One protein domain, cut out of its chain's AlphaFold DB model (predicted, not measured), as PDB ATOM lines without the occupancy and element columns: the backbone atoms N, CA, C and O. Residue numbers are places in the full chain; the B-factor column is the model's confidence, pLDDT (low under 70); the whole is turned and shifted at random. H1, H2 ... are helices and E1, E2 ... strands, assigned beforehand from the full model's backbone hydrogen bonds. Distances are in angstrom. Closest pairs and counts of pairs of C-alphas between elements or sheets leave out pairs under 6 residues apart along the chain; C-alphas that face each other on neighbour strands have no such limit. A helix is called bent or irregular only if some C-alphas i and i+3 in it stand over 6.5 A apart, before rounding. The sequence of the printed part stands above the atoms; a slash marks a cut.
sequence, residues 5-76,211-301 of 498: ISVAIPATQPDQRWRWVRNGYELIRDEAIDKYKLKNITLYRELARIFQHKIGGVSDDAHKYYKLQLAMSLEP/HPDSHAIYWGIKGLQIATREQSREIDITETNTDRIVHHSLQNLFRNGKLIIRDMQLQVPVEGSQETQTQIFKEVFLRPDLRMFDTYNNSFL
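This is residues 5 to 76 and 211 to 301 of the 498 residues of an uncharacterized protein of Phycisphaerales bacterium (UniProt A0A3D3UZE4). Helices H3, H5 and H6 form a core bundle, with H2 packed on H3, H7 packed on H6, and a long hairpin of strands E1 and E2 reaching away from one end as an arm that makes the length. H4 crosses at that end and packs on the hairpin, short H1 packs on H2, and residues 229 to 234 stick out at the opposite end. The printed part has 163 residues, with seven named helices and two named strands in the order H1 H2 H3 H4 H5 H6 E1 E2 H7; the class is mostly helix, and the sheet, E1 - E2, is antiparallel. It is only just loose, close to compact, with a radius of gyration of the C-alphas of 18.8 A, and spans 72 by 37 by 28 A.

Start at the hairpin of E1, residues 258 to 269, and E2, residues 276 to 287: N 258 and O 287 are 3.0 A apart and N 264 and O 281 2.7 A, within hydrogen-bond range. E2 bends by 52 degrees at residue 280. Look next at H4, residues 63 to 76, whose closest C-alpha pair with E2 is Leu 68 and Val 284, 5.6 A. The hub is H3, residues 41 to 56; its residues 54 to 56 alone touch H4, about perpendicular at 75 degrees, closest at the C-alphas of Ile 55 and Tyr 66, 5.7 A. H3, H5, residues 212 to 228, and H6, residues 237 to 256, form an up and down bundle, each running against the one before. H3 touches H5 at a shallow tilt of 11 degrees, opposite ways, closest at the C-alphas of Ala 48 and Ala 216, 4.0 A. H5 and H6 are a helical hairpin, closest at the C-alphas of Asp 213 and Ser 249, 4.9 A. H2, residues 14 to 35, makes a helical hairpin with H3, closest at the C-alphas of Tyr 25 and Leu 47, 5.9 A. H1, residues 5 to 8, touches residues 16 to 21 of H2 alone, closest at the C-alphas of Ser 6 and Arg 17, 4.7 A. H7, residues 292 to 301, touches residues 247 to 254 of H6 alone, closest at the C-alphas of Phe 254 and Met 292, 5.0 A. Every O i to N i+4 pair is within hydrogen-bond range in H5, H6 and H7, against 14 of 18 in H2, 11 of 12 in H3 and 9 of 10 in H4; H1 is too short for one.

Find C-alpha 258 at (22.497, -2.577, 25.081); from there E1 runs 33.5 A, and E2 returns over 31.7 A. H2 covers 28.8 A, H6 27.7 A and H5 24.5 A. H4 is irregular, with C-alphas 73 and 76 7.0 A apart. H7 ends at C-alpha 301, (15.415, -4.451, 2.207).

The farthest C-alphas, of Ser 232 and Gln 274, are 72.6 A apart. Residues 77 to 210 are not printed; C-alphas 76 and 211 are 14.1 A apart across this cut, between H4 and H5. Of the links that are printed whole, none is long. Confidence is under 70 at residues 230 to 234.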
ATOM      1  N   ILE A   5      48.560   6.476  14.321       94.12
ATOM      2  CA  ILE A   5      49.185   7.250  15.415       94.12
ATOM      3  C   ILE A   5      48.684   6.762  16.778       94.12
ATOM      4  O   ILE A   5      49.487   6.511  17.666       94.12
ATOM      5  N   SER A   6      47.367   6.578  16.940       94.38
ATOM      6  CA  SER A   6      46.816   6.063  18.200       94.38
ATOM      7  C   SER A   6      47.334   4.661  18.548       94.38
ATOM      8  O   SER A   6      47.614   4.400  19.708       94.38
ATOM      9  N   VAL A   7      47.510   3.775  17.560       92.44
ATOM     10  CA  VAL A   7      47.968   2.391  17.786       92.44
ATOM     11  C   VAL A   7      49.456   2.338  18.148       92.44
ATOM     12  O   VAL A   7      49.863   1.452  18.891       92.44
ATOM     13  N   ALA A   8      50.255   3.307  17.690       94.12
ATOM     14  CA  ALA A   8      51.669   3.410  18.049       94.12
ATOM     15  C   ALA A   8      51.904   3.727  19.541       94.12
ATOM     16  O   ALA A   8      52.984   3.463  20.062       94.12
ATOM     17  N   ILE A   9      50.908   4.281  20.238       93.75
ATOM     18  CA  ILE A   9      50.953   4.467  21.693       93.75
ATOM     19  C   ILE A   9      50.640   3.123  22.369       93.75
ATOM     20  O   ILE A   9      49.732   2.442  21.903       93.75
ATOM     21  N   PRO A  10      51.309   2.706  23.456       90.88
ATOM     22  CA  PRO A  10      50.986   1.454  24.151       90.88
ATOM     23  C   PRO A  10      49.547   1.401  24.690       90.88
ATOM     24  O   PRO A  10      49.005   2.412  25.135       90.88
ATOM     25  N   ALA A  11      48.934   0.211  24.707       86.56
ATOM     26  CA  ALA A  11      47.575   0.008  25.230       86.56
ATOM     27  C   ALA A  11      47.452   0.315  26.732       86.56
ATOM     28  O   ALA A  11      46.380   0.687  27.199       86.56
ATOM     29  N   THR A  12      48.567   0.236  27.467       85.50
ATOM     30  CA  THR A  12      48.689   0.643  28.875       85.50
ATOM     31  C   THR A  12      48.560   2.156  29.089       85.50
ATOM     32  O   THR A  12      48.471   2.599  30.229       85.50
ATOM     33  N   GLN A  13      48.506   2.951  28.013       92.31
ATOM     34  CA  GLN A  13      48.263   4.399  28.028       92.31
ATOM     35  C   GLN A  13      46.979   4.738  27.238       92.31
ATOM     36  O   GLN A  13      47.021   5.451  26.223       92.31
ATOM     37  N   PRO A  14      45.814   4.195  27.646       93.12
ATOM     38  CA  PRO A  14      44.583   4.287  26.865       93.12
ATOM     39  C   PRO A  14      44.039   5.723  26.776       93.12
ATOM     40  O   PRO A  14      43.384   6.076  25.794       93.12
ATOM     41  N   ASP A  15      44.356   6.579  27.749       95.75
ATOM     42  CA  ASP A  15      44.009   8.001  27.760       95.75
ATOM     43  C   ASP A  15      44.733   8.774  26.644       95.75
ATOM     44  O   ASP A  15      44.117   9.572  25.933       95.75
ATOM     45  N   GLN A  16      46.020   8.493  26.422       96.31
ATOM     46  CA  GLN A  16      46.790   9.090  25.334       96.31
ATOM     47  C   GLN A  16      46.310   8.585  23.972       96.31
ATOM     48  O   GLN A  16      46.157   9.384  23.043       96.31
ATOM     49  N   ARG A  17      45.996   7.284  23.854       96.62
ATOM     50  CA  ARG A  17      45.361   6.739  22.644       96.62
ATOM     51  C   ARG A  17      44.047   7.458  22.339       96.62
ATOM     52  O   ARG A  17      43.830   7.894  21.207       96.62
ATOM     53  N   TRP A  18      43.196   7.628  23.352       97.38
ATOM     54  CA  TRP A  18      41.901   8.289  23.209       97.38
ATOM     55  C   TRP A  18      42.027   9.727  22.712       97.38
ATOM     56  O   TRP A  18      41.265  10.117  21.831       97.38
ATOM     57  N   ARG A  19      43.021  10.497  23.180       97.38
ATOM     58  CA  ARG A  19      43.288  11.851  22.657       97.38
ATOM     59  C   ARG A  19      43.511  11.838  21.143       97.38
ATOM     60  O   ARG A  19      42.934  12.658  20.440       97.38
ATOM     61  N   TRP A  20      44.277  10.882  20.615       97.94
ATOM     62  CA  TRP A  20      44.499  10.759  19.168       97.94
ATOM     63  C   TRP A  20      43.264  10.304  18.389       97.94
ATOM     64  O   TRP A  20      43.052  10.756  17.260       97.94
ATOM     65  N   VAL A  21      42.452   9.415  18.969       98.00
ATOM     66  CA  VAL A  21      41.164   9.010  18.385       98.00
ATOM     67  C   VAL A  21      40.215  10.201  18.317       98.00
ATOM     68  O   VAL A  21      39.670  10.476  17.246       98.00
ATOM     69  N   ARG A  22      40.104  10.949  19.418       97.62
ATOM     70  CA  ARG A  22      39.296  12.161  19.524       97.62
ATOM     71  C   ARG A  22      39.722  13.236  18.540       97.62
ATOM     72  O   ARG A  22      38.918  13.621  17.700       97.62
ATOM     73  N   ASN A  23      41.001  13.606  18.532       97.75
ATOM     74  CA  ASN A  23      41.537  14.567  17.566       97.75
ATOM     75  C   ASN A  23      41.267  14.128  16.113       97.75
ATOM     76  O   ASN A  23      41.066  14.959  15.234       97.75
ATOM     77  N   GLY A  24      41.246  12.814  15.854       97.62
ATOM     78  CA  GLY A  24      40.872  12.235  14.567       97.62
ATOM     79  C   GLY A  24      39.458  12.590  14.118       97.62
ATOM     80  O   GLY A  24      39.295  13.103  13.012       97.62
ATOM     81  N   TYR A  25      38.451  12.312  14.950       97.81
ATOM     82  CA  TYR A  25      37.070  12.626  14.588       97.81
ATOM     83  C   TYR A  25      36.763  14.124  14.695       97.81
ATOM     84  O   TYR A  25      35.997  14.621  13.878       97.81
ATOM     85  N   GLU A  26      37.379  14.858  15.627       97.94
ATOM     86  CA  GLU A  26      37.202  16.311  15.784       97.94
ATOM     87  C   GLU A  26      37.772  17.080  14.592       97.94
ATOM     88  O   GLU A  26      37.135  18.009  14.107       97.94
ATOM     89  N   LEU A  27      38.902  16.649  14.022       97.69
ATOM     90  CA  LEU A  27      39.430  17.276  12.807       97.69
ATOM     91  C   LEU A  27      38.434  17.183  11.638       97.69
ATOM     92  O   LEU A  27      38.249  18.143  10.893       97.69
ATOM     93  N   ILE A  28      37.776  16.035  11.467       98.00
ATOM     94  CA  ILE A  28      36.786  15.862  10.396       98.00
ATOM     95  C   ILE A  28      35.491  16.611  10.739       98.00
ATOM     96  O   ILE A  28      34.939  17.326   9.906       98.00
ATOM     97  N   ARG A  29      34.996  16.449  11.966       97.75
ATOM     98  CA  ARG A  29      33.702  16.968  12.411       97.75
ATOM     99  C   ARG A  29      33.710  18.486  12.588       97.75
ATOM    100  O   ARG A  29      32.825  19.162  12.067       97.75
ATOM    101  N   ASP A  30      34.690  19.013  13.311       97.81
ATOM    102  CA  ASP A  30      34.699  20.399  13.780       97.81
ATOM    103  C   ASP A  30      35.400  21.315  12.778       97.81
ATOM    104  O   ASP A  30      34.864  22.366  12.430       97.81
ATOM    105  N   GLU A  31      36.546  20.901  12.230       96.75
ATOM    106  CA  GLU A  31      37.249  21.715  11.235       96.75
ATOM    107  C   GLU A  31      36.643  21.528   9.836       96.75
ATOM    108  O   GLU A  31      36.139  22.482   9.244       96.75
ATOM    109  N   ALA A  32      36.649  20.310   9.286       96.56
ATOM    110  CA  ALA A  32      36.242  20.104   7.893       96.56
ATOM    111  C   ALA A  32      34.727  20.305   7.670       96.56
ATOM    112  O   ALA A  32      34.320  21.092   6.812       96.56
ATOM    113  N   ILE A  33      33.886  19.610   8.440       95.75
ATOM    114  CA  ILE A  33      32.427  19.646   8.271       95.75
ATOM    115  C   ILE A  33      31.821  20.922   8.860       95.75
ATOM    116  O   ILE A  33      31.044  21.588   8.178       95.75
ATOM    117  N   ASP A  34      32.132  21.274  10.111       94.81
ATOM    118  CA  ASP A  34      31.467  22.403  10.764       94.81
ATOM    119  C   ASP A  34      32.087  23.758  10.404       94.81
ATOM    120  O   ASP A  34      31.364  24.647   9.969       94.81
ATOM    121  N   LYS A  35      33.398  23.955  10.535       95.50
ATOM    122  CA  LYS A  35      34.017  25.265  10.279       95.50
ATOM    123  C   LYS A  35      34.122  25.590   8.790       95.50
ATOM    124  O   LYS A  35      33.687  26.661   8.377       95.50
ATOM    125  N   TYR A  36      34.648  24.672   7.979       96.06
ATOM    126  CA  TYR A  36      34.799  24.877   6.529       96.06
ATOM    127  C   TYR A  36      33.551  24.506   5.715       96.06
ATOM    128  O   TYR A  36      33.535  24.717   4.504       96.06
ATOM    129  N   LYS A  37      32.497  23.982   6.358       94.25
ATOM    130  CA  LYS A  37      31.209  23.642   5.723       94.25
ATOM    131  C   LYS A  37      31.359  22.725   4.501       94.25
ATOM    132  O   LYS A  37      30.572  22.818   3.556       94.25
ATOM    133  N   LEU A  38      32.349  21.824   4.515       93.62
ATOM    134  CA  LEU A  38      32.598  20.908   3.405       93.62
ATOM    135  C   LEU A  38      31.464  19.879   3.280       93.62
ATOM    136  O   LEU A  38      31.106  19.181   4.232       93.62
ATOM    137  N   LYS A  39      30.912  19.761   2.071       90.00
ATOM    138  CA  LYS A  39      29.802  18.861   1.724       90.00
ATOM    139  C   LYS A  39      30.306  17.686   0.887       90.00
ATOM    140  O   LYS A  39      29.966  17.555  -0.276       90.00
ATOM    141  N   ASN A  40      31.171  16.862   1.471       90.62
ATOM    142  CA  ASN A  40      31.738  15.696   0.794       90.62
ATOM    143  C   ASN A  40      31.393  14.428   1.575       90.62
ATOM    144  O   ASN A  40      31.851  14.271   2.708       90.62
ATOM    145  N   ILE A  41      30.618  13.524   0.969       93.19
ATOM    146  CA  ILE A  41      30.160  12.277   1.599       93.19
ATOM    147  C   ILE A  41      31.313  11.429   2.159       93.19
ATOM    148  O   ILE A  41      31.156  10.837   3.222       93.19
ATOM    149  N   THR A  42      32.499  11.446   1.542       94.12
ATOM    150  CA  THR A  42      33.685  10.740   2.051       94.12
ATOM    151  C   THR A  42      34.063  11.200   3.458       94.12
ATOM    152  O   THR A  42      34.420  10.369   4.288       94.12
ATOM    153  N   LEU A  43      33.936  12.497   3.771       96.19
ATOM    154  CA  LEU A  43      34.223  13.023   5.113       96.19
ATOM    155  C   LEU A  43      33.237  12.467   6.146       96.19
ATOM    156  O   LEU A  43      33.647  11.997   7.205       96.19
ATOM    157  N   TYR A  44      31.945  12.467   5.819       97.38
ATOM    158  CA  TYR A  44      30.895  11.917   6.678       97.38
ATOM    159  C   TYR A  44      31.058  10.409   6.867       97.38
ATOM    160  O   TYR A  44      30.919   9.905   7.980       97.38
ATOM    161  N   ARG A  45      31.428   9.700   5.798       96.94
ATOM    162  CA  ARG A  45      31.711   8.267   5.814       96.94
ATOM    163  C   ARG A  45      32.905   7.930   6.701       96.94
ATOM    164  O   ARG A  45      32.800   7.024   7.520       96.94
ATOM    165  N   GLU A  46      34.029   8.639   6.573       97.50
ATOM    166  CA  GLU A  46      35.196   8.403   7.435       97.50
ATOM    167  C   GLU A  46      34.904   8.763   8.894       97.50
ATOM    168  O   GLU A  46      35.325   8.040   9.796       97.50
ATOM    169  N   LEU A  47      34.127   9.821   9.144       98.38
ATOM    170  CA  LEU A  47      33.658  10.150  10.488       98.38
ATOM    171  C   LEU A  47      32.805   9.012  11.071       98.38
ATOM    172  O   LEU A  47      33.093   8.530  12.167       98.38
ATOM    173  N   ALA A  48      31.821   8.521  10.314       98.56
ATOM    174  CA  ALA A  48      30.993   7.384  10.705       98.56
ATOM    175  C   ALA A  48      31.832   6.115  10.938       98.56
ATOM    176  O   ALA A  48      31.630   5.409  11.926       98.56
ATOM    177  N   ARG A  49      32.835   5.858  10.090       98.06
ATOM    178  CA  ARG A  49      33.759   4.725  10.220       98.06
ATOM    179  C   ARG A  49      34.604   4.798  11.492       98.06
ATOM    180  O   ARG A  49      34.842   3.758  12.102       98.06
ATOM    181  N   ILE A  50      35.051   5.981  11.922       98.44
ATOM    182  CA  ILE A  50      35.772   6.120  13.200       98.44
ATOM    183  C   ILE A  50      34.862   5.688  14.357       98.44
ATOM    184  O   ILE A  50      35.277   4.879  15.189       98.44
ATOM    185  N   PHE A  51      33.612   6.152  14.390       98.69
ATOM    186  CA  PHE A  51      32.663   5.742  15.427       98.69
ATOM    187  C   PHE A  51      32.354   4.241  15.374       98.69
ATOM    188  O   PHE A  51      32.508   3.559  16.385       98.69
ATOM    189  N   GLN A  52      32.004   3.705  14.203       98.25
ATOM    190  CA  GLN A  52      31.629   2.299  14.027       98.25
ATOM    191  C   GLN A  52      32.809   1.346  14.268       98.25
ATOM    192  O   GLN A  52      32.738   0.445  15.101       98.25
ATOM    193  N   HIS A  53      33.924   1.549  13.568       96.50
ATOM    194  CA  HIS A  53      35.030   0.593  13.539       96.50
ATOM    195  C   HIS A  53      36.051   0.836  14.648       96.50
ATOM    196  O   HIS A  53      36.489  -0.108  15.301       96.50
ATOM    197  N   LYS A  54      36.488   2.088  14.849       96.81
ATOM    198  CA  LYS A  54      37.579   2.387  15.792       96.81
ATOM    199  C   LYS A  54      37.092   2.427  17.239       96.81
ATOM    200  O   LYS A  54      37.772   1.900  18.114       96.81
ATOM    201  N   ILE A  55      35.942   3.053  17.488       97.81
ATOM    202  CA  ILE A  55      35.365   3.161  18.834       97.81
ATOM    203  C   ILE A  55      34.444   1.962  19.110       97.81
ATOM    204  O   ILE A  55      34.581   1.312  20.146       97.81
ATOM    205  N   GLY A  56      33.536   1.635  18.185       95.06
ATOM    206  CA  GLY A  56      32.559   0.546  18.314       95.06
ATOM    207  C   GLY A  56      33.154  -0.860  18.192       95.06
ATOM    208  O   GLY A  56      32.795  -1.741  18.974       95.06
ATOM    209  N   GLY A  57      34.133  -1.063  17.308       92.12
ATOM    210  CA  GLY A  57      34.793  -2.356  17.089       92.12
ATOM    211  C   GLY A  57      35.608  -2.871  18.281       92.12
ATOM    212  O   GLY A  57      35.787  -2.181  19.284       92.12
ATOM    213  N   VAL A  58      36.093  -4.110  18.180       89.25
ATOM    214  CA  VAL A  58      36.864  -4.794  19.244       89.25
ATOM    215  C   VAL A  58      38.337  -5.008  18.883       89.25
ATOM    216  O   VAL A  58      39.085  -5.560  19.672       89.25
ATOM    217  N   SER A  59      38.763  -4.563  17.700       86.75
ATOM    218  CA  SER A  59      40.109  -4.823  17.171       86.75
ATOM    219  C   SER A  59      41.222  -3.968  17.790       86.75
ATOM    220  O   SER A  59      42.383  -4.209  17.493       86.75
ATOM    221  N   ASP A  60      40.894  -2.937  18.573       89.94
ATOM    222  CA  ASP A  60      41.882  -2.111  19.282       89.94
ATOM    223  C   ASP A  60      41.885  -2.460  20.767       89.94
ATOM    224  O   ASP A  60      40.834  -2.409  21.395       89.94
ATOM    225  N   ASP A  61      43.046  -2.721  21.357       87.69
ATOM    226  CA  ASP A  61      43.157  -3.156  22.760       87.69
ATOM    227  C   ASP A  61      42.542  -2.169  23.771       87.69
ATOM    228  O   ASP A  61      42.083  -2.563  24.841       87.69
ATOM    229  N   ALA A  62      42.486  -0.874  23.438       91.75
ATOM    230  CA  ALA A  62      41.891   0.162  24.283       91.75
ATOM    231  C   ALA A  62      40.429   0.479  23.906       91.75
ATOM    232  O   ALA A  62      39.857   1.464  24.380       91.75
ATOM    233  N   HIS A  63      39.770  -0.359  23.094       92.00
ATOM    234  CA  HIS A  63      38.406  -0.105  22.622       92.00
ATOM    235  C   HIS A  63      37.388   0.070  23.758       92.00
ATOM    236  O   HIS A  63      36.447   0.857  23.621       92.00
ATOM    237  N   LYS A  64      37.526  -0.669  24.873       91.12
ATOM    238  CA  LYS A  64      36.621  -0.551  26.034       91.12
ATOM    239  C   LYS A  64      36.738   0.842  26.648       91.12
ATOM    240  O   LYS A  64      35.723   1.461  26.956       91.12
ATOM    241  N   TYR A  65      37.960   1.367  26.734       94.19
ATOM    242  CA  TYR A  65      38.207   2.723  27.207       94.19
ATOM    243  C   TYR A  65      37.552   3.761  26.288       94.19
ATOM    244  O   TYR A  65      36.843   4.631  26.781       94.19
ATOM    245  N   TYR A  66      37.687   3.647  24.961       97.38
ATOM    246  CA  TYR A  66      37.061   4.605  24.032       97.38
ATOM    247  C   TYR A  66      35.531   4.628  24.150       97.38
ATOM    248  O   TYR A  66      34.930   5.700  24.202       97.38
ATOM    249  N   LYS A  67      34.903   3.445  24.221       97.38
ATOM    250  CA  LYS A  67      33.453   3.304  24.428       97.38
ATOM    251  C   LYS A  67      33.018   3.951  25.740       97.38
ATOM    252  O   LYS A  67      32.030   4.677  25.755       97.38
ATOM    253  N   LEU A  68      33.765   3.713  26.819       96.62
ATOM    254  CA  LEU A  68      33.487   4.285  28.133       96.62
ATOM    255  C   LEU A  68      33.603   5.813  28.120       96.62
ATOM    256  O   LEU A  68      32.694   6.486  28.593       96.62
ATOM    257  N   GLN A  69      34.679   6.361  27.546       97.81
ATOM    258  CA  GLN A  69      34.870   7.809  27.452       97.81
ATOM    259  C   GLN A  69      33.756   8.476  26.642       97.81
ATOM    260  O   GLN A  69      33.214   9.488  27.082       97.81
ATOM    261  N   LEU A  70      33.373   7.894  25.498       98.25
ATOM    262  CA  LEU A  70      32.240   8.391  24.717       98.25
ATOM    263  C   LEU A  70      30.950   8.348  25.546       98.25
ATOM    264  O   LEU A  70      30.296   9.376  25.708       98.25
ATOM    265  N   ALA A  71      30.615   7.192  26.118       97.88
ATOM    266  CA  ALA A  71      29.381   7.010  26.870       97.88
ATOM    267  C   ALA A  71      29.272   7.974  28.062       97.88
ATOM    268  O   ALA A  71      28.269   8.674  28.181       97.88
ATOM    269  N   MET A  72      30.322   8.083  28.883       96.12
ATOM    270  CA  MET A  72      30.355   8.986  30.041       96.12
ATOM    271  C   MET A  72      30.269  10.463  29.643       96.12
ATOM    272  O   MET A  72      29.719  11.270  30.382       96.12
ATOM    273  N   SER A  73      30.796  10.829  28.474       95.56
ATOM    274  CA  SER A  73      30.741  12.211  27.989       95.56
ATOM    275  C   SER A  73      29.369  12.621  27.432       95.56
ATOM    276  O   SER A  73      29.063  13.813  27.371       95.56
ATOM    277  N   LEU A  74      28.540  11.644  27.041       96.62
ATOM    278  CA  LEU A  74      27.173  11.860  26.560       96.62
ATOM    279  C   LEU A  74      26.138  11.714  27.677       96.62
ATOM    280  O   LEU A  74      25.128  12.404  27.644       96.62
ATOM    281  N   GLU A  75      26.373  10.839  28.654       95.00
ATOM    282  CA  GLU A  75      25.403  10.471  29.693       95.00
ATOM    283  C   GLU A  75      24.747  11.670  30.415       95.00
ATOM    284  O   GLU A  75      23.516  11.686  30.485       95.00
ATOM    285  N   PRO A  76      25.474  12.734  30.825       95.56
ATOM    286  CA  PRO A  76      24.861  13.916  31.446       95.56
ATOM    287  C   PRO A  76      23.903  14.706  30.537       95.56
ATOM    288  O   PRO A  76      23.152  15.557  31.013       95.56
ATOM    289  N   HIS A 211      26.085   4.841  22.653       98.38
ATOM    290  CA  HIS A 211      26.655   3.801  21.810       98.38
ATOM    291  C   HIS A 211      27.334   4.395  20.559       98.38
ATOM    292  O   HIS A 211      26.707   5.188  19.850       98.38
ATOM    293  N   PRO A 212      28.577   3.995  20.215       98.38
ATOM    294  CA  PRO A 212      29.283   4.531  19.048       98.38
ATOM    295  C   PRO A 212      28.530   4.338  17.725       98.38
ATOM    296  O   PRO A 212      28.495   5.245  16.901       98.38
ATOM    297  N   ASP A 213      27.881   3.189  17.527       98.69
ATOM    298  CA  ASP A 213      27.108   2.922  16.307       98.69
ATOM    299  C   ASP A 213      25.915   3.871  16.096       98.69
ATOM    300  O   ASP A 213      25.599   4.181  14.951       98.69
ATOM    301  N   SER A 214      25.317   4.433  17.154       98.69
ATOM    302  CA  SER A 214      24.286   5.479  17.018       98.69
ATOM    303  C   SER A 214      24.867   6.758  16.393       98.69
ATOM    304  O   SER A 214      24.244   7.390  15.541       98.69
ATOM    305  N   HIS A 215      26.111   7.107  16.744       98.75
ATOM    306  CA  HIS A 215      26.834   8.235  16.137       98.75
ATOM    307  C   HIS A 215      27.243   7.924  14.696       98.75
ATOM    308  O   HIS A 215      27.175   8.798  13.834       98.75
ATOM    309  N   ALA A 216      27.644   6.683  14.414       98.81
ATOM    310  CA  ALA A 216      27.959   6.257  13.057       98.81
ATOM    311  C   ALA A 216      26.736   6.334  12.130       98.81
ATOM    312  O   ALA A 216      26.859   6.852  11.021       98.81
ATOM    313  N   ILE A 217      25.558   5.910  12.603       98.81
ATOM    314  CA  ILE A 217      24.286   6.079  11.886       98.81
ATOM    315  C   ILE A 217      24.020   7.565  11.640       98.81
ATOM    316  O   ILE A 217      23.786   7.948  10.496       98.81
ATOM    317  N   TYR A 218      24.134   8.418  12.664       98.81
ATOM    318  CA  TYR A 218      23.917   9.860  12.513       98.81
ATOM    319  C   TYR A 218      24.794  10.473  11.417       98.81
ATOM    320  O   TYR A 218      24.291  11.150  10.518       98.81
ATOM    321  N   TRP A 219      26.104  10.223  11.453       98.62
ATOM    322  CA  TRP A 219      27.023  10.805  10.475       98.62
ATOM    323  C   TRP A 219      26.882  10.175   9.089       98.62
ATOM    324  O   TRP A 219      26.945  10.903   8.099       98.62
ATOM    325  N   GLY A 220      26.622   8.867   9.008       98.19
ATOM    326  CA  GLY A 220      26.350   8.170   7.752       98.19
ATOM    327  C   GLY A 220      25.099   8.708   7.057       98.19
ATOM    328  O   GLY A 220      25.174   9.128   5.904       98.19
ATOM    329  N   ILE A 221      23.978   8.800   7.779       97.88
ATOM    330  CA  ILE A 221      22.716   9.341   7.252       97.88
ATOM    331  C   ILE A 221      22.861  10.810   6.865       97.88
ATOM    332  O   ILE A 221      22.439  11.195   5.777       97.88
ATOM    333  N   LYS A 222      23.523  11.630   7.686       96.81
ATOM    334  CA  LYS A 222      23.782  13.032   7.339       96.81
ATOM    335  C   LYS A 222      24.611  13.164   6.054       96.81
ATOM    336  O   LYS A 222      24.323  14.028   5.228       96.81
ATOM    337  N   GLY A 223      25.600  12.288   5.857       95.50
ATOM    338  CA  GLY A 223      26.376  12.203   4.618       95.50
ATOM    339  C   GLY A 223      25.521  11.832   3.405       95.50
ATOM    340  O   GLY A 223      25.615  12.488   2.369       95.50
ATOM    341  N   LEU A 224      24.643  10.838   3.550       94.12
ATOM    342  CA  LEU A 224      23.705  10.410   2.505       94.12
ATOM    343  C   LEU A 224      22.702  11.518   2.149       94.12
ATOM    344  O   LEU A 224      22.507  11.811   0.975       94.12
ATOM    345  N   GLN A 225      22.133  12.211   3.142       93.50
ATOM    346  CA  GLN A 225      21.217  13.339   2.929       93.50
ATOM    347  C   GLN A 225      21.870  14.488   2.146       93.50
ATOM    348  O   GLN A 225      21.206  15.143   1.342       93.50
ATOM    349  N   ILE A 226      23.160  14.753   2.375       87.81
ATOM    350  CA  ILE A 226      23.917  15.748   1.602       87.81
ATOM    351  C   ILE A 226      24.074  15.284   0.159       87.81
ATOM    352  O   ILE A 226      23.827  16.059  -0.761       87.81
ATOM    353  N   ALA A 227      24.425  14.017  -0.026       84.62
ATOM    354  CA  ALA A 227      24.698  13.451  -1.331       84.62
ATOM    355  C   ALA A 227      23.424  13.332  -2.202       84.62
ATOM    356  O   ALA A 227      23.508  13.475  -3.419       84.62
ATOM    357  N   THR A 228      22.238  13.121  -1.615       81.56
ATOM    358  CA  THR A 228      20.943  13.085  -2.336       81.56
ATOM    359  C   THR A 228      20.485  14.465  -2.827       81.56
ATOM    360  O   THR A 228      19.724  14.563  -3.786       81.56
ATOM    361  N   ARG A 229      20.943  15.560  -2.201       71.94
ATOM    362  CA  ARG A 229      20.590  16.933  -2.623       71.94
ATOM    363  C   ARG A 229      21.281  17.354  -3.927       71.94
ATOM    364  O   ARG A 229      20.909  18.370  -4.506       71.94
ATOM    365  N   GLU A 230      22.241  16.571  -4.408       65.88
ATOM    366  CA  GLU A 230      22.890  16.732  -5.710       65.88
ATOM    367  C   GLU A 230      22.090  15.946  -6.769       65.88
ATOM    368  O   GLU A 230      22.453  14.842  -7.159       65.88
ATOM    369  N   GLN A 231      20.947  16.503  -7.193       44.12
ATOM    370  CA  GLN A 231      19.875  15.847  -7.974       44.12
ATOM    371  C   GLN A 231      20.259  15.249  -9.347       44.12
ATOM    372  O   GLN A 231      19.400  14.664 -10.002       44.12
ATOM    373  N   SER A 232      21.506  15.369  -9.810       51.16
ATOM    374  CA  SER A 232      21.917  14.976 -11.165       51.16
ATOM    375  C   SER A 232      23.025  13.920 -11.224       51.16
ATOM    376  O   SER A 232      23.702  13.840 -12.249       51.16
ATOM    377  N   ARG A 233      23.275  13.149 -10.154       60.25
ATOM    378  CA  ARG A 233      24.409  12.208 -10.124       60.25
ATOM    379  C   ARG A 233      24.010  10.738 -10.148       60.25
ATOM    380  O   ARG A 233      23.039  10.324  -9.518       60.25
ATOM    381  N   GLU A 234      24.826   9.962 -10.851       65.44
ATOM    382  CA  GLU A 234      24.877   8.512 -10.709       65.44
ATOM    383  C   GLU A 234      25.291   8.147  -9.275       65.44
ATOM    384  O   GLU A 234      26.033   8.877  -8.604       65.44
ATOM    385  N   ILE A 235      24.774   7.021  -8.792       70.94
ATOM    386  CA  ILE A 235      25.116   6.479  -7.479       70.94
ATOM    387  C   ILE A 235      26.602   6.098  -7.488       70.94
ATOM    388  O   ILE A 235      27.016   5.200  -8.214       70.94
ATOM    389  N   ASP A 236      27.396   6.780  -6.664       79.19
ATOM    390  CA  ASP A 236      28.829   6.517  -6.519       79.19
ATOM    391  C   ASP A 236      29.097   5.401  -5.491       79.19
ATOM    392  O   ASP A 236      28.366   5.235  -4.510       79.19
ATOM    393  N   ILE A 237      30.216   4.690  -5.647       84.25
ATOM    394  CA  ILE A 237      30.675   3.645  -4.724       84.25
ATOM    395  C   ILE A 237      30.837   4.163  -3.287       84.25
ATOM    396  O   ILE A 237      30.691   3.410  -2.317       84.25
ATOM    397  N   THR A 238      31.131   5.454  -3.110       88.00
ATOM    398  CA  THR A 238      31.212   6.075  -1.784       88.00
ATOM    399  C   THR A 238      29.853   6.102  -1.096       88.00
ATOM    400  O   THR A 238      29.782   5.873   0.113       88.00
ATOM    401  N   GLU A 239      28.774   6.315  -1.846       91.12
ATOM    402  CA  GLU A 239      27.408   6.279  -1.331       91.12
ATOM    403  C   GLU A 239      27.035   4.872  -0.873       91.12
ATOM    404  O   GLU A 239      26.663   4.695   0.288       91.12
ATOM    405  N   THR A 240      27.280   3.860  -1.712       89.75
ATOM    406  CA  THR A 240      27.089   2.448  -1.350       89.75
ATOM    407  C   THR A 240      27.859   2.083  -0.088       89.75
ATOM    408  O   THR A 240      27.324   1.448   0.819       89.75
ATOM    409  N   ASN A 241      29.121   2.500   0.009       92.44
ATOM    410  CA  ASN A 241      29.938   2.231   1.188       92.44
ATOM    411  C   ASN A 241      29.468   3.003   2.430       92.44
ATOM    412  O   ASN A 241      29.684   2.530   3.543       92.44
ATOM    413  N   THR A 242      28.833   4.162   2.262       95.62
ATOM    414  CA  THR A 242      28.248   4.925   3.374       95.62
ATOM    415  C   THR A 242      26.978   4.252   3.880       95.62
ATOM    416  O   THR A 242      26.853   4.045   5.085       95.62
ATOM    417  N   ASP A 243      26.100   3.801   2.979       94.25
ATOM    418  CA  ASP A 243      24.956   2.966   3.350       94.25
ATOM    419  C   ASP A 243      25.417   1.687   4.062       94.25
ATOM    420  O   ASP A 243      24.875   1.341   5.111       94.25
ATOM    421  N   ARG A 244      26.468   1.009   3.577       93.94
ATOM    422  CA  ARG A 244      27.025  -0.176   4.260       93.94
ATOM    423  C   ARG A 244      27.435   0.113   5.704       93.94
ATOM    424  O   ARG A 244      27.196  -0.730   6.561       93.94
ATOM    425  N   ILE A 245      28.020   1.279   6.000       96.81
ATOM    426  CA  ILE A 245      28.368   1.649   7.382       96.81
ATOM    427  C   ILE A 245      27.113   1.772   8.246       96.81
ATOM    428  O   ILE A 245      27.095   1.208   9.336       96.81
ATOM    429  N   VAL A 246      26.056   2.432   7.758       97.75
ATOM    430  CA  VAL A 246      24.778   2.540   8.487       97.75
ATOM    431  C   VAL A 246      24.219   1.147   8.803       97.75
ATOM    432  O   VAL A 246      23.873   0.862   9.948       97.75
ATOM    433  N   HIS A 247      24.210   0.241   7.825       95.19
ATOM    434  CA  HIS A 247      23.674  -1.111   8.001       95.19
ATOM    435  C   HIS A 247      24.545  -1.991   8.903       95.19
ATOM    436  O   HIS A 247      24.013  -2.735   9.728       95.19
ATOM    437  N   HIS A 248      25.873  -1.891   8.803       96.25
ATOM    438  CA  HIS A 248      26.774  -2.547   9.751       96.25
ATOM    439  C   HIS A 248      26.585  -2.001  11.169       96.25
ATOM    440  O   HIS A 248      26.672  -2.766  12.124       96.25
ATOM    441  N   SER A 249      26.273  -0.714  11.326       98.38
ATOM    442  CA  SER A 249      25.951  -0.140  12.631       98.38
ATOM    443  C   SER A 249      24.623  -0.645  13.192       98.38
ATOM    444  O   SER A 249      24.567  -0.998  14.367       98.38
ATOM    445  N   LEU A 250      23.584  -0.797  12.368       98.19
ATOM    446  CA  LEU A 250      22.334  -1.450  12.783       98.19
ATOM    447  C   LEU A 250      22.559  -2.915  13.188       98.19
ATOM    448  O   LEU A 250      22.055  -3.364  14.216       98.19
ATOM    449  N   GLN A 251      23.377  -3.649  12.428       96.31
ATOM    450  CA  GLN A 251      23.782  -5.009  12.781       96.31
ATOM    451  C   GLN A 251      24.569  -5.042  14.102       96.31
ATOM    452  O   GLN A 251      24.309  -5.890  14.955       96.31
ATOM    453  N   ASN A 252      25.501  -4.110  14.306       97.06
ATOM    454  CA  ASN A 252      26.234  -3.979  15.561       97.06
ATOM    455  C   ASN A 252      25.284  -3.712  16.732       97.06
ATOM    456  O   ASN A 252      25.445  -4.334  17.776       97.06
ATOM    457  N   LEU A 253      24.272  -2.854  16.565       97.81
ATOM    458  CA  LEU A 253      23.264  -2.586  17.594       97.81
ATOM    459  C   LEU A 253      22.384  -3.813  17.891       97.81
ATOM    460  O   LEU A 253      22.040  -4.043  19.045       97.81
ATOM    461  N   PHE A 254      22.089  -4.667  16.912       97.00
ATOM    462  CA  PHE A 254      21.444  -5.957  17.194       97.00
ATOM    463  C   PHE A 254      22.314  -6.852  18.090       97.00
ATOM    464  O   PHE A 254      21.827  -7.428  19.062       97.00
ATOM    465  N   ARG A 255      23.620  -6.930  17.815       93.81
ATOM    466  CA  ARG A 255      24.551  -7.803  18.553       93.81
ATOM    467  C   ARG A 255      25.038  -7.211  19.882       93.81
ATOM    468  O   ARG A 255      25.430  -7.948  20.783       93.81
ATOM    469  N   ASN A 256      25.047  -5.884  20.009       93.75
ATOM    470  CA  ASN A 256      25.762  -5.145  21.058       93.75
ATOM    471  C   ASN A 256      25.047  -3.869  21.554       93.75
ATOM    472  O   ASN A 256      25.624  -3.132  22.349       93.75
ATOM    473  N   GLY A 257      23.819  -3.588  21.117       94.69
ATOM    474  CA  GLY A 257      23.170  -2.287  21.304       94.69
ATOM    475  C   GLY A 257      22.818  -1.917  22.742       94.69
ATOM    476  O   GLY A 257      22.692  -0.732  23.043       94.69
ATOM    477  N   LYS A 258      22.714  -2.884  23.662       93.44
ATOM    478  CA  LYS A 258      22.497  -2.577  25.081       93.44
ATOM    479  C   LYS A 258      23.819  -2.243  25.766       93.44
ATOM    480  O   LYS A 258      24.652  -3.130  25.961       93.44
ATOM    481  N   LEU A 259      23.962  -0.999  26.224       93.38
ATOM    482  CA  LEU A 259      25.144  -0.511  26.936       93.38
ATOM    483  C   LEU A 259      24.897  -0.397  28.448       93.38
ATOM    484  O   LEU A 259      23.941   0.241  28.899       93.38
ATOM    485  N   ILE A 260      25.803  -0.975  29.239       90.88
ATOM    486  CA  ILE A 260      25.857  -0.800  30.695       90.88
ATOM    487  C   ILE A 260      27.269  -0.404  31.128       90.88
ATOM    488  O   ILE A 260      28.253  -0.973  30.660       90.88
ATOM    489  N   ILE A 261      27.361   0.567  32.036       91.06
ATOM    490  CA  ILE A 261      28.604   0.951  32.708       91.06
ATOM    491  C   ILE A 261      28.522   0.467  34.151       91.06
ATOM    492  O   ILE A 261      27.477   0.596  34.797       91.06
ATOM    493  N   ARG A 262      29.606  -0.113  34.659       84.44
ATOM    494  CA  ARG A 262      29.686  -0.614  36.033       84.44
ATOM    495  C   ARG A 262      30.993  -0.225  36.681       84.44
ATOM    496  O   ARG A 262      32.030  -0.248  36.033       84.44
ATOM    497  N   ASP A 263      30.915   0.051  37.974       84.25
ATOM    498  CA  ASP A 263      32.086   0.067  38.833       84.25
ATOM    499  C   ASP A 263      32.522  -1.379  39.088       84.25
ATOM    500  O   ASP A 263      31.729  -2.225  39.516       84.25
ATOM    501  N   MET A 264      33.778  -1.649  38.769       77.06
ATOM    502  CA  MET A 264      34.478  -2.911  38.924       77.06
ATOM    503  C   MET A 264      35.572  -2.725  39.970       77.06
ATOM    504  O   MET A 264      36.153  -1.647  40.090       77.06
ATOM    505  N   GLN A 265      35.842  -3.776  40.737       77.06
ATOM    506  CA  GLN A 265      36.868  -3.780  41.774       77.06
ATOM    507  C   GLN A 265      38.024  -4.673  41.338       77.06
ATOM    508  O   GLN A 265      37.803  -5.820  40.946       77.06
ATOM    509  N   LEU A 266      39.247  -4.160  41.436       70.88
ATOM    510  CA  LEU A 266      40.468  -4.927  41.227       70.88
ATOM    511  C   LEU A 266      41.340  -4.839  42.475       70.88
ATOM    512  O   LEU A 266      41.587  -3.748  42.984       70.88
ATOM    513  N   GLN A 267      41.820  -5.988  42.949       73.31
ATOM    514  CA  GLN A 267      42.868  -6.027  43.962       73.31
ATOM    515  C   GLN A 267      44.207  -5.798  43.269       73.31
ATOM    516  O   GLN A 267      44.646  -6.621  42.466       73.31
ATOM    517  N   VAL A 268      44.836  -4.666  43.559       74.69
ATOM    518  CA  VAL A 268      46.142  -4.302  43.011       74.69
ATOM    519  C   VAL A 268      47.172  -4.431  44.132       74.69
ATOM    520  O   VAL A 268      46.922  -3.910  45.220       74.69
ATOM    521  N   PRO A 269      48.312  -5.111  43.916       77.62
ATOM    522  CA  PRO A 269      49.390  -5.142  44.900       77.62
ATOM    523  C   PRO A 269      49.825  -3.722  45.263       77.62
ATOM    524  O   PRO A 269      49.968  -2.869  44.383       77.62
ATOM    525  N   VAL A 270      50.032  -3.456  46.550       79.19
ATOM    526  CA  VAL A 270      50.662  -2.208  46.980       79.19
ATOM    527  C   VAL A 270      52.166  -2.363  46.768       79.19
ATOM    528  O   VAL A 270      52.777  -3.337  47.208       79.19
ATOM    529  N   GLU A 271      52.766  -1.422  46.044       76.25
ATOM    530  CA  GLU A 271      54.185  -1.486  45.702       76.25
ATOM    531  C   GLU A 271      55.040  -1.538  46.981       76.25
ATOM    532  O   GLU A 271      54.948  -0.667  47.846       76.25
ATOM    533  N   GLY A 272      55.843  -2.598  47.125       76.94
ATOM    534  CA  GLY A 272      56.687  -2.815  48.302       76.94
ATOM    535  C   GLY A 272      56.010  -3.482  49.508       76.94
ATOM    536  O   GLY A 272      56.651  -3.577  50.554       76.94
ATOM    537  N   SER A 273      54.771  -3.980  49.398       79.38
ATOM    538  CA  SER A 273      54.121  -4.761  50.464       79.38
ATOM    539  C   SER A 273      53.469  -6.055  49.947       79.38
ATOM    540  O   SER A 273      53.292  -6.252  48.746       79.38
ATOM    541  N   GLN A 274      53.140  -6.978  50.861       77.38
ATOM    542  CA  GLN A 274      52.323  -8.169  50.558       77.38
ATOM    543  C   GLN A 274      50.815  -7.863  50.569       77.38
ATOM    544  O   GLN A 274      49.997  -8.761  50.364       77.38
ATOM    545  N   GLU A 275      50.436  -6.615  50.838       81.06
ATOM    546  CA  GLU A 275      49.042  -6.197  50.906       81.06
ATOM    547  C   GLU A 275      48.517  -5.840  49.514       81.06
ATOM    548  O   GLU A 275      49.251  -5.430  48.611       81.06
ATOM    549  N   THR A 276      47.207  -5.986  49.344       79.75
ATOM    550  CA  THR A 276      46.504  -5.544  48.139       79.75
ATOM    551  C   THR A 276      45.574  -4.398  48.497       79.75
ATOM    552  O   THR A 276      44.973  -4.379  49.569       79.75
ATOM    553  N   GLN A 277      45.469  -3.429  47.595       81.25
ATOM    554  CA  GLN A 277      44.504  -2.344  47.679       81.25
ATOM    555  C   GLN A 277      43.396  -2.564  46.653       81.25
ATOM    556  O   GLN A 277      43.651  -2.915  45.498       81.25
ATOM    557  N   THR A 278      42.154  -2.317  47.061       81.56
ATOM    558  CA  THR A 278      41.012  -2.370  46.150       81.56
ATOM    559  C   THR A 278      40.931  -1.071  45.360       81.56
ATOM    560  O   THR A 278      40.625  -0.018  45.915       81.56
ATOM    561  N   GLN A 279      41.175  -1.147  44.056       77.44
ATOM    562  CA  GLN A 279      40.922  -0.049  43.133       77.44
ATOM    563  C   GLN A 279      39.561  -0.230  42.466       77.44
ATOM    564  O   GLN A 279      39.227  -1.318  41.996       77.44
ATOM    565  N   ILE A 280      38.780   0.852  42.423       80.69
ATOM    566  CA  ILE A 280      37.496   0.899  41.723       80.69
ATOM    567  C   ILE A 280      37.709   1.583  40.376       80.69
ATOM    568  O   ILE A 280      38.214   2.703  40.321       80.69
ATOM    569  N   PHE A 281      37.294   0.932  39.296       81.44
ATOM    570  CA  PHE A 281      37.325   1.495  37.948       81.44
ATOM    571  C   PHE A 281      35.999   1.241  37.232       81.44
ATOM    572  O   PHE A 281      35.292   0.289  37.541       81.44
ATOM    573  N   LYS A 282      35.649   2.090  36.263       88.94
ATOM    574  CA  LYS A 282      34.454   1.884  35.438       88.94
ATOM    575  C   LYS A 282      34.778   0.986  34.250       88.94
ATOM    576  O   LYS A 282      35.772   1.203  33.565       88.94
ATOM    577  N   GLU A 283      33.902   0.032  33.963       86.75
ATOM    578  CA  GLU A 283      33.947  -0.790  32.757       86.75
ATOM    579  C   GLU A 283      32.621  -0.708  31.999       86.75
ATOM    580  O   GLU A 283      31.546  -0.591  32.590       86.75
ATOM    581  N   VAL A 284      32.712  -0.755  30.670       91.62
ATOM    582  CA  VAL A 284      31.567  -0.759  29.759       91.62
ATOM    583  C   VAL A 284      31.339  -2.160  29.204       91.62
ATOM    584  O   VAL A 284      32.248  -2.785  28.656       91.62
ATOM    585  N   PHE A 285      30.099  -2.630  29.292       90.69
ATOM    586  CA  PHE A 285      29.658  -3.896  28.718       90.69
ATOM    587  C   PHE A 285      28.578  -3.640  27.671       90.69
ATOM    588  O   PHE A 285      27.648  -2.862  27.888       90.69
ATOM    589  N   LEU A 286      28.711  -4.327  26.538       92.31
ATOM    590  CA  LEU A 286      27.764  -4.293  25.430       92.31
ATOM    591  C   LEU A 286      27.081  -5.652  25.294       92.31
ATOM    592  O   LEU A 286      27.770  -6.674  25.375       92.31
ATOM    593  N   ARG A 287      25.767  -5.671  25.065       92.44
ATOM    594  CA  ARG A 287      24.960  -6.899  24.973       92.44
ATOM    595  C   ARG A 287      23.955  -6.837  23.817       92.44
ATOM    596  O   ARG A 287      23.610  -5.728  23.404       92.44
ATOM    597  N   PRO A 288      23.461  -7.989  23.331       94.00
ATOM    598  CA  PRO A 288      22.480  -8.025  22.252       94.00
ATOM    599  C   PRO A 288      21.198  -7.241  22.557       94.00
ATOM    600  O   PRO A 288      20.679  -7.275  23.677       94.00
ATOM    601  N   ASP A 289      20.663  -6.583  21.531       95.19
ATOM    602  CA  ASP A 289      19.328  -5.990  21.530       95.19
ATOM    603  C   ASP A 289      18.511  -6.539  20.356       95.19
ATOM    604  O   ASP A 289      18.519  -6.008  19.245       95.19
ATOM    605  N   LEU A 290      17.785  -7.632  20.606       94.56
ATOM    606  CA  LEU A 290      17.029  -8.329  19.561       94.56
ATOM    607  C   LEU A 290      15.909  -7.469  18.945       94.56
ATOM    608  O   LEU A 290      15.481  -7.743  17.826       94.56
ATOM    609  N   ARG A 291      15.483  -6.399  19.630       95.31
ATOM    610  CA  ARG A 291      14.499  -5.416  19.139       95.31
ATOM    611  C   ARG A 291      14.980  -4.637  17.915       95.31
ATOM    612  O   ARG A 291      14.177  -4.062  17.189       95.31
ATOM    613  N   MET A 292      16.288  -4.622  17.666       97.50
ATOM    614  CA  MET A 292      16.876  -3.978  16.489       97.50
ATOM    615  C   MET A 292      16.671  -4.779  15.198       97.50
ATOM    616  O   MET A 292      16.945  -4.251  14.121       97.50
ATOM    617  N   PHE A 293      16.246  -6.047  15.276       96.81
ATOM    618  CA  PHE A 293      16.187  -6.925  14.106       96.81
ATOM    619  C   PHE A 293      15.266  -6.384  13.009       96.81
ATOM    620  O   PHE A 293      15.703  -6.259  11.867       96.81
ATOM    621  N   ASP A 294      14.020  -6.052  13.347       95.25
ATOM    622  CA  ASP A 294      13.035  -5.624  12.349       95.25
ATOM    623  C   ASP A 294      13.448  -4.277  11.724       95.25
ATOM    624  O   ASP A 294      13.399  -4.118  10.505       95.25
ATOM    625  N   THR A 295      14.000  -3.360  12.525       95.94
ATOM    626  CA  THR A 295      14.605  -2.108  12.046       95.94
ATOM    627  C   THR A 295      15.746  -2.353  11.058       95.94
ATOM    628  O   THR A 295      15.770  -1.770   9.971       95.94
ATOM    629  N   TYR A 296      16.691  -3.233  11.408       96.62
ATOM    630  CA  TYR A 296      17.771  -3.627  10.505       96.62
ATOM    631  C   TYR A 296      17.208  -4.204   9.202       96.62
ATOM    632  O   TYR A 296      17.619  -3.788   8.120       96.62
ATOM    633  N   ASN A 297      16.270  -5.147   9.306       96.00
ATOM    634  CA  ASN A 297      15.735  -5.886   8.170       96.00
ATOM    635  C   ASN A 297      15.012  -4.947   7.194       96.00
ATOM    636  O   ASN A 297      15.292  -4.966   5.997       96.00
ATOM    637  N   ASN A 298      14.161  -4.057   7.708       94.25
ATOM    638  CA  ASN A 298      13.436  -3.072   6.904       94.25
ATOM    639  C   ASN A 298      14.387  -2.088   6.202       94.25
ATOM    640  O   ASN A 298      14.229  -1.807   5.008       94.25
ATOM    641  N   SER A 299      15.414  -1.609   6.913       94.06
ATOM    642  CA  SER A 299      16.458  -0.760   6.326       94.06
ATOM    643  C   SER A 299      17.202  -1.494   5.207       94.06
ATOM    644  O   SER A 299      17.377  -0.958   4.113       94.06
ATOM    645  N   PHE A 300      17.589  -2.750   5.441       93.19
ATOM    646  CA  PHE A 300      18.373  -3.520   4.480       93.19
ATOM    647  C   PHE A 300      17.575  -3.876   3.221       93.19
ATOM    648  O   PHE A 300      18.102  -3.793   2.111       93.19
ATOM    649  N   LEU A 301      16.295  -4.229   3.358       93.38
ATOM    650  CA  LEU A 301      15.415  -4.451   2.207       93.38
ATOM    651  C   LEU A 301      15.292  -3.181   1.350       93.38
ATOM    652  O   LEU A 301      15.393  -3.257   0.126       93.38
TER     653      LEU A 301